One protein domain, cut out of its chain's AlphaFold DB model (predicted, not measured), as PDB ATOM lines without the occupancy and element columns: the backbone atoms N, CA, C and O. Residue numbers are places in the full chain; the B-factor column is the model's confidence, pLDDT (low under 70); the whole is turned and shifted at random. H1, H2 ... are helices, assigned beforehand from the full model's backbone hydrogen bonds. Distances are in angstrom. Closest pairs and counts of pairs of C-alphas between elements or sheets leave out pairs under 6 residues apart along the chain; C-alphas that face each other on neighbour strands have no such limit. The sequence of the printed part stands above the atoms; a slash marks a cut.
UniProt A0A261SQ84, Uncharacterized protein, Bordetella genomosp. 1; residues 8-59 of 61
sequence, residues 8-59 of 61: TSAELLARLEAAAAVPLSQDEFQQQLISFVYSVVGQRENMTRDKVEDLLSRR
ATOM      1  N   THR A   8     261.673  74.822 160.135       53.22
ATOM      2  CA  THR A   8     261.204  73.534 159.616       53.22
ATOM      3  C   THR A   8     260.937  73.598 158.110       53.22
ATOM      4  O   THR A   8     261.114  72.600 157.421       53.22
ATOM      5  N   SER A   9     260.561  74.766 157.571       60.72
ATOM      6  CA  SER A   9     260.238  74.924 156.147       60.72
ATOM      7  C   SER A   9     261.469  74.878 155.247       60.72
ATOM      8  O   SER A   9     261.425  74.182 154.242       60.72
ATOM      9  N   ALA A  10     262.561  75.560 155.606       62.50
ATOM     10  CA  ALA A  10     263.770  75.636 154.786       62.50
ATOM     11  C   ALA A  10     264.553  74.318 154.782       62.50
ATOM     12  O   ALA A  10     265.043  73.896 153.741       62.50
ATOM     13  N   GLU A  11     264.627  73.634 155.926       65.19
ATOM     14  CA  GLU A  11     265.301  72.339 156.016       65.19
ATOM     15  C   GLU A  11     264.491  71.231 155.323       65.19
ATOM     16  O   GLU A  11     265.061  70.376 154.647       65.19
ATOM     17  N   LEU A  12     263.154  71.271 155.418       63.38
ATOM     18  CA  LEU A  12     262.288  70.406 154.611       63.38
ATOM     19  C   LEU A  12     262.400  70.729 153.122       63.38
ATOM     20  O   LEU A  12     262.448  69.793 152.332       63.38
ATOM     21  N   LEU A  13     262.475  72.011 152.741       62.56
ATOM     22  CA  LEU A  13     262.676  72.417 151.349       62.56
ATOM     23  C   LEU A  13     264.005  71.888 150.817       62.56
ATOM     24  O   LEU A  13     264.021  71.261 149.773       62.56
ATOM     25  N   ALA A  14     265.095  72.061 151.565       69.12
ATOM     26  CA  ALA A  14     266.415  71.574 151.180       69.12
ATOM     27  C   ALA A  14     266.454  70.041 151.084       69.12
ATOM     28  O   ALA A  14     267.095  69.492 150.193       69.12
ATOM     29  N   ARG A  15     265.741  69.328 151.966       64.69
ATOM     30  CA  ARG A  15     265.584  67.866 151.878       64.69
ATOM     31  C   ARG A  15     264.730  67.451 150.679       64.69
ATOM     32  O   ARG A  15     265.036  66.438 150.061       64.69
ATOM     33  N   LEU A  16     263.697  68.220 150.339       60.94
ATOM     34  CA  LEU A  16     262.878  68.032 149.138       60.94
ATOM     35  C   LEU A  16     263.680  68.292 147.861       60.94
ATOM     36  O   LEU A  16     263.612  67.492 146.940       60.94
ATOM     37  N   GLU A  17     264.467  69.365 147.819       62.44
ATOM     38  CA  GLU A  17     265.357  69.706 146.708       62.44
ATOM     39  C   GLU A  17     266.470  68.670 146.554       62.44
ATOM     40  O   GLU A  17     266.734  68.221 145.444       62.44
ATOM     41  N   ALA A  18     267.071  68.218 147.659       65.19
ATOM     42  CA  ALA A  18     268.057  67.144 147.643       65.19
ATOM     43  C   ALA A  18     267.443  65.818 147.173       65.19
ATOM     44  O   ALA A  18     268.054  65.133 146.362       65.19
ATOM     45  N   ALA A  19     266.232  65.475 147.624       61.47
ATOM     46  CA  ALA A  19     265.512  64.287 147.167       61.47
ATOM     47  C   ALA A  19     265.074  64.389 145.695       61.47
ATOM     48  O   ALA A  19     265.089  63.385 144.993       61.47
ATOM     49  N   ALA A  20     264.726  65.586 145.215       61.75
ATOM     50  CA  ALA A  20     264.397  65.846 143.814       61.75
ATOM     51  C   ALA A  20     265.640  65.858 142.907       61.75
ATOM     52  O   ALA A  20     265.537  65.557 141.719       61.75
ATOM     53  N   ALA A  21     266.810  66.198 143.456       61.91
ATOM     54  CA  ALA A  21     268.091  66.175 142.757       61.91
ATOM     55  C   ALA A  21     268.680  64.763 142.625       61.91
ATOM     56  O   ALA A  21     269.609  64.571 141.839       61.91
ATOM     57  N   VAL A  22     268.158  63.774 143.362       67.69
ATOM     58  CA  VAL A  22     268.491  62.370 143.118       67.69
ATOM     59  C   VAL A  22     267.681  61.913 141.906       67.69
ATOM     60  O   VAL A  22     266.452  61.855 141.992       67.69
ATOM     61  N   PRO A  23     268.323  61.585 140.769       65.75
ATOM     62  CA  PRO A  23     267.610  60.960 139.673       65.75
ATOM     63  C   PRO A  23     267.073  59.625 140.183       65.75
ATOM     64  O   PRO A  23     267.844  58.703 140.450       65.75
ATOM     65  N   LEU A  24     265.754  59.547 140.356       67.31
ATOM     66  CA  LEU A  24     265.087  58.297 140.686       67.31
ATOM     67  C   LEU A  24     265.451  57.280 139.610       67.31
ATOM     68  O   LEU A  24     265.345  57.561 138.409       67.31
ATOM     69  N   SER A  25     265.862  56.092 140.038       80.56
ATOM     70  CA  SER A  25     265.910  54.962 139.120       80.56
ATOM     71  C   SER A  25     264.514  54.735 138.527       80.56
ATOM     72  O   SER A  25     263.496  55.103 139.123       80.56
ATOM     73  N   GLN A  26     264.445  54.128 137.340       75.81
ATOM     74  CA  GLN A  26     263.153  53.798 136.726       75.81
ATOM     75  C   GLN A  26     262.260  53.005 137.688       75.81
ATOM     76  O   GLN A  26     261.067  53.286 137.772       75.81
ATOM     77  N   ASP A  27     262.842  52.088 138.461       79.94
ATOM     78  CA  ASP A  27     262.115  51.273 139.431       79.94
ATOM     79  C   ASP A  27     261.541  52.116 140.577       79.94
ATOM     80  O   ASP A  27     260.368  51.976 140.927       79.94
ATOM     81  N   GLU A  28     262.322  53.045 141.135       79.81
ATOM     82  CA  GLU A  28     261.848  53.943 142.195       79.81
ATOM     83  C   GLU A  28     260.752  54.887 141.695       79.81
ATOM     84  O   GLU A  28     259.758  55.111 142.392       79.81
ATOM     85  N   PHE A  29     260.891  55.395 140.469       81.81
ATOM     86  CA  PHE A  29     259.863  56.210 139.831       81.81
ATOM     87  C   PHE A  29     258.556  55.425 139.650       81.81
ATOM     88  O   PHE A  29     257.487  55.924 140.002       81.81
ATOM     89  N   GLN A  30     258.626  54.178 139.172       79.94
ATOM     90  CA  GLN A  30     257.446  53.319 139.029       79.94
ATOM     91  C   GLN A  30     256.784  53.026 140.381       79.94
ATOM     92  O   GLN A  30     255.562  53.103 140.500       79.94
ATOM     93  N   GLN A  31     257.565  52.769 141.434       82.62
ATOM     94  CA  GLN A  31     257.028  52.548 142.782       82.62
ATOM     95  C   GLN A  31     256.328  53.792 143.349       82.62
ATOM     96  O   GLN A  31     255.256  53.678 143.962       82.62
ATOM     97  N   GLN A  32     256.892  54.984 143.131       82.88
ATOM     98  CA  GLN A  32     256.247  56.243 143.510       82.88
ATOM     99  C   GLN A  32     254.972  56.492 142.701       82.88
ATOM    100  O   GLN A  32     253.954  56.876 143.278       82.88
ATOM    101  N   LEU A  33     254.991  56.210 141.396       81.88
ATOM    102  CA  LEU A  33     253.833  56.340 140.517       81.88
ATOM    103  C   LEU A  33     252.688  55.414 140.950       81.88
ATOM    104  O   LEU A  33     251.561  55.880 141.116       81.88
ATOM    105  N   ILE A  34     252.970  54.131 141.203       83.88
ATOM    106  CA  ILE A  34     251.989  53.161 141.715       83.88
ATOM    107  C   ILE A  34     251.403  53.650 143.044       83.88
ATOM    108  O   ILE A  34     250.185  53.632 143.227       83.88
ATOM    109  N   SER A  35     252.251  54.128 143.960       82.44
ATOM    110  CA  SER A  35     251.820  54.613 145.278       82.44
ATOM    111  C   SER A  35     250.943  55.866 145.179       82.44
ATOM    112  O   SER A  35     249.937  55.970 145.879       82.44
ATOM    113  N   PHE A  36     251.286  56.795 144.285       83.94
ATOM    114  CA  PHE A  36     250.497  57.994 144.016       83.94
ATOM    115  C   PHE A  36     249.140  57.650 143.399       83.94
ATOM    116  O   PHE A  36     248.103  58.110 143.866       83.94
ATOM    117  N   VAL A  37     249.116  56.798 142.376       82.00
ATOM    118  CA  VAL A  37     247.859  56.398 141.739       82.00
ATOM    119  C   VAL A  37     246.981  55.649 142.741       82.00
ATOM    120  O   VAL A  37     245.799  55.964 142.865       82.00
ATOM    121  N   TYR A  38     247.553  54.736 143.531       82.75
ATOM    122  CA  TYR A  38     246.826  54.037 144.587       82.75
ATOM    123  C   TYR A  38     246.279  54.981 145.667       82.75
ATOM    124  O   TYR A  38     245.154  54.779 146.110       82.75
ATOM    125  N   SER A  39     246.989  56.041 146.060       80.69
ATOM    126  CA  SER A  39     246.455  56.998 147.043       80.69
ATOM    127  C   SER A  39     245.233  57.768 146.520       80.69
ATOM    128  O   SER A  39     244.333  58.092 147.293       80.69
ATOM    129  N   VAL A  40     245.158  57.997 145.204       81.88
ATOM    130  CA  VAL A  40     244.044  58.696 144.545       81.88
ATOM    131  C   VAL A  40     242.866  57.761 144.254       81.88
ATOM    132  O   VAL A  40     241.711  58.139 144.453       81.88
ATOM    133  N   VAL A  41     243.124  56.542 143.768       78.75
ATOM    134  CA  VAL A  41     242.065  55.610 143.335       78.75
ATOM    135  C   VAL A  41     241.745  54.508 144.344       78.75
ATOM    136  O   VAL A  41     240.733  53.830 144.187       78.75
ATOM    137  N   GLY A  42     242.561  54.337 145.384       72.81
ATOM    138  CA  GLY A  42     242.436  53.286 146.401       72.81
ATOM    139  C   GLY A  42     241.194  53.406 147.281       72.81
ATOM    140  O   GLY A  42     240.792  52.431 147.902       72.81
ATOM    141  N   GLN A  43     240.540  54.571 147.291       73.44
ATOM    142  CA  GLN A  43     239.238  54.753 147.943       73.44
ATOM    143  C   GLN A  43     238.074  54.119 147.158       73.44
ATOM    144  O   GLN A  43     236.951  54.076 147.655       73.44
ATOM    145  N   ARG A  44     238.308  53.643 145.926       76.50
ATOM    146  CA  ARG A  44     237.298  52.937 145.129       76.50
ATOM    147  C   ARG A  44     237.211  51.475 145.563       76.50
ATOM    148  O   ARG A  44     238.235  50.825 145.771       76.50
ATOM    149  N   GLU A  45     235.991  50.941 145.639       73.44
ATOM    150  CA  GLU A  45     235.766  49.521 145.931       73.44
ATOM    151  C   GLU A  45     236.580  48.629 144.983       73.44
ATOM    152  O   GLU A  45     236.611  48.835 143.768       73.44
ATOM    153  N   ASN A  46     237.240  47.620 145.556       79.19
ATOM    154  CA  ASN A  46     238.082  46.643 144.864       79.19
ATOM    155  C   ASN A  46     239.373  47.177 144.216       79.19
ATOM    156  O   ASN A  46     239.973  46.437 143.428       79.19
ATOM    157  N   MET A  47     239.830  48.394 144.530       81.50
ATOM    158  CA  MET A  47     241.118  48.903 144.047       81.50
ATOM    159  C   MET A  47     242.266  48.486 144.980       81.50
ATOM    160  O   MET A  47     242.279  48.832 146.158       81.50
ATOM    161  N   THR A  48     243.243  47.745 144.454       84.69
ATOM    162  CA  THR A  48     244.435  47.279 145.187       84.69
ATOM    163  C   THR A  48     245.707  47.763 144.499       84.69
ATOM    164  O   THR A  48     245.678  48.114 143.319       84.69
ATOM    165  N   ARG A  49     246.831  47.767 145.225       79.75
ATOM    166  CA  ARG A  49     248.145  48.135 144.675       79.75
ATOM    167  C   ARG A  49     248.493  47.304 143.434       79.75
ATOM    168  O   ARG A  49     248.833  47.883 142.409       79.75
ATOM    169  N   ASP A  50     248.279  45.993 143.494       84.50
ATOM    170  CA  ASP A  50     248.558  45.065 142.387       84.50
ATOM    171  C   ASP A  50     247.716  45.371 141.139       84.50
ATOM    172  O   ASP A  50     248.193  45.291 140.012       84.50
ATOM    173  N   LYS A  51     246.452  45.780 141.322       82.31
ATOM    174  CA  LYS A  51     245.595  46.198 140.202       82.31
ATOM    175  C   LYS A  51     246.055  47.515 139.594       82.31
ATOM    176  O   LYS A  51     245.922  47.702 138.391       82.31
ATOM    177  N   VAL A  52     246.568  48.435 140.408       82.06
ATOM    178  CA  VAL A  52     247.146  49.692 139.916       82.06
ATOM    179  C   VAL A  52     248.417  49.419 139.113       82.06
ATOM    180  O   VAL A  52     248.580  49.986 138.038       82.06
ATOM    181  N   GLU A  53     249.273  48.515 139.583       83.88
ATOM    182  CA  GLU A  53     250.474  48.075 138.866       83.88
ATOM    183  C   GLU A  53     250.135  47.409 137.521       83.88
ATOM    184  O   GLU A  53     250.687  47.779 136.486       83.88
ATOM    185  N   ASP A  54     249.149  46.508 137.500       85.75
ATOM    186  CA  ASP A  54     248.641  45.868 136.279       85.75
ATOM    187  C   ASP A  54     247.975  46.871 135.311       85.75
ATOM    188  O   ASP A  54     248.079  46.744 134.094       85.75
ATOM    189  N   LEU A  55     247.324  47.923 135.815       82.88
ATOM    190  CA  LEU A  55     246.771  48.992 134.972       82.88
ATOM    191  C   LEU A  55     247.859  49.874 134.349       82.88
ATOM    192  O   LEU A  55     247.722  50.288 133.196       82.88
ATOM    193  N   LEU A  56     248.913  50.181 135.107       80.50
ATOM    194  CA  LEU A  56     250.024  51.008 134.641       80.50
ATOM    195  C   LEU A  56     250.901  50.259 133.632       80.50
ATOM    196  O   LEU A  56     251.317  50.859 132.645       80.50
ATOM    197  N   SER A  57     251.103  48.952 133.809       81.12
ATOM    198  CA  SER A  57     251.869  48.119 132.870       81.12
ATOM    199  C   SER A  57     251.163  47.894 131.524       81.12
ATOM    200  O   SER A  57     251.819  47.672 130.508       81.12
ATOM    201  N   ARG A  58     249.827  47.991 131.488       77.38
ATOM    202  CA  ARG A  58     249.008  47.841 130.269       77.38
ATOM    203  C   ARG A  58     248.897  49.105 129.421       77.38
ATOM    204  O   ARG A  58     248.373  49.027 128.310       77.38
ATOM    205  N   ARG A  59     249.336  50.266 129.915       63.69
ATOM    206  CA  ARG A  59     249.393  51.489 129.105       63.69
ATOM    207  C   ARG A  59     250.718  51.533 128.339       63.69
ATOM    208  O   ARG A  59     251.751  51.728 128.974       63.69
TER     209      ARG A  59
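AT A GLANCE: This is residues 8 to 59 of the 61 residues of an uncharacterized protein of Bordetella genomosp. 1 (UniProt A0A261SQ84). A wide, open V of two helices, H1 and H2, with a short third helix, H3, folded back onto H2 and packed steeply across it. The arm H1 sticks out free of the rest; H2 and H3 make the small body, tied together by the loop of residues 42 to 48. The printed part has 52 residues with three named helices, in the order H1, H2, H3, and no named strand; the class is all helix. The whole is flat and only just loose, close to extended, with a radius of gyration of the C-alphas of 14.4 A and spans of 40 by 24 by 13 A.

IN THESE COORDINATES: H1 is residues 8 to 21, 19.6 A long from first to last C-alpha, and begins at C-alpha 8 at (261.204, 73.534, 159.616). H2, the longest helix, is residues 26 to 41, 22.2 A long, with C-alpha 26 at (263.153, 53.798, 136.726). H3 is residues 49 to 57, 12.4 A long, and ends at C-alpha 57 at (251.869, 48.119, 132.870).

HOW THE PARTS SIT: H1 touches no helix; it is apart from H2 and from H3. H2 touches H3 with residues 34 to 38 alone. Their closest C-alphas are those of Ile 34 and Glu 53, 6.0 A apart. H2 and H3 run opposite ways at a steep tilt of 62 degrees, 9.5 A from centre to centre. In H1, H2 and H3 every O i to N i+4 pair is within hydrogen-bond range.

THE WHOLE: The C-alphas farthest apart are those of Thr 8 and Arg 58, at 40.9 A. Residues 8 to 23, of which 8 to 21 belong to H1, stand free; the body without them spans 31 by 18 by 12 A. The link from H1 to H2 is tight, with 4 residues, and that from H2 to H3 is short, with 7. The printed part has no cut. Mean pLDDT of the printed part is 74.7; residues 8 to 24 and residue 59 are under 70.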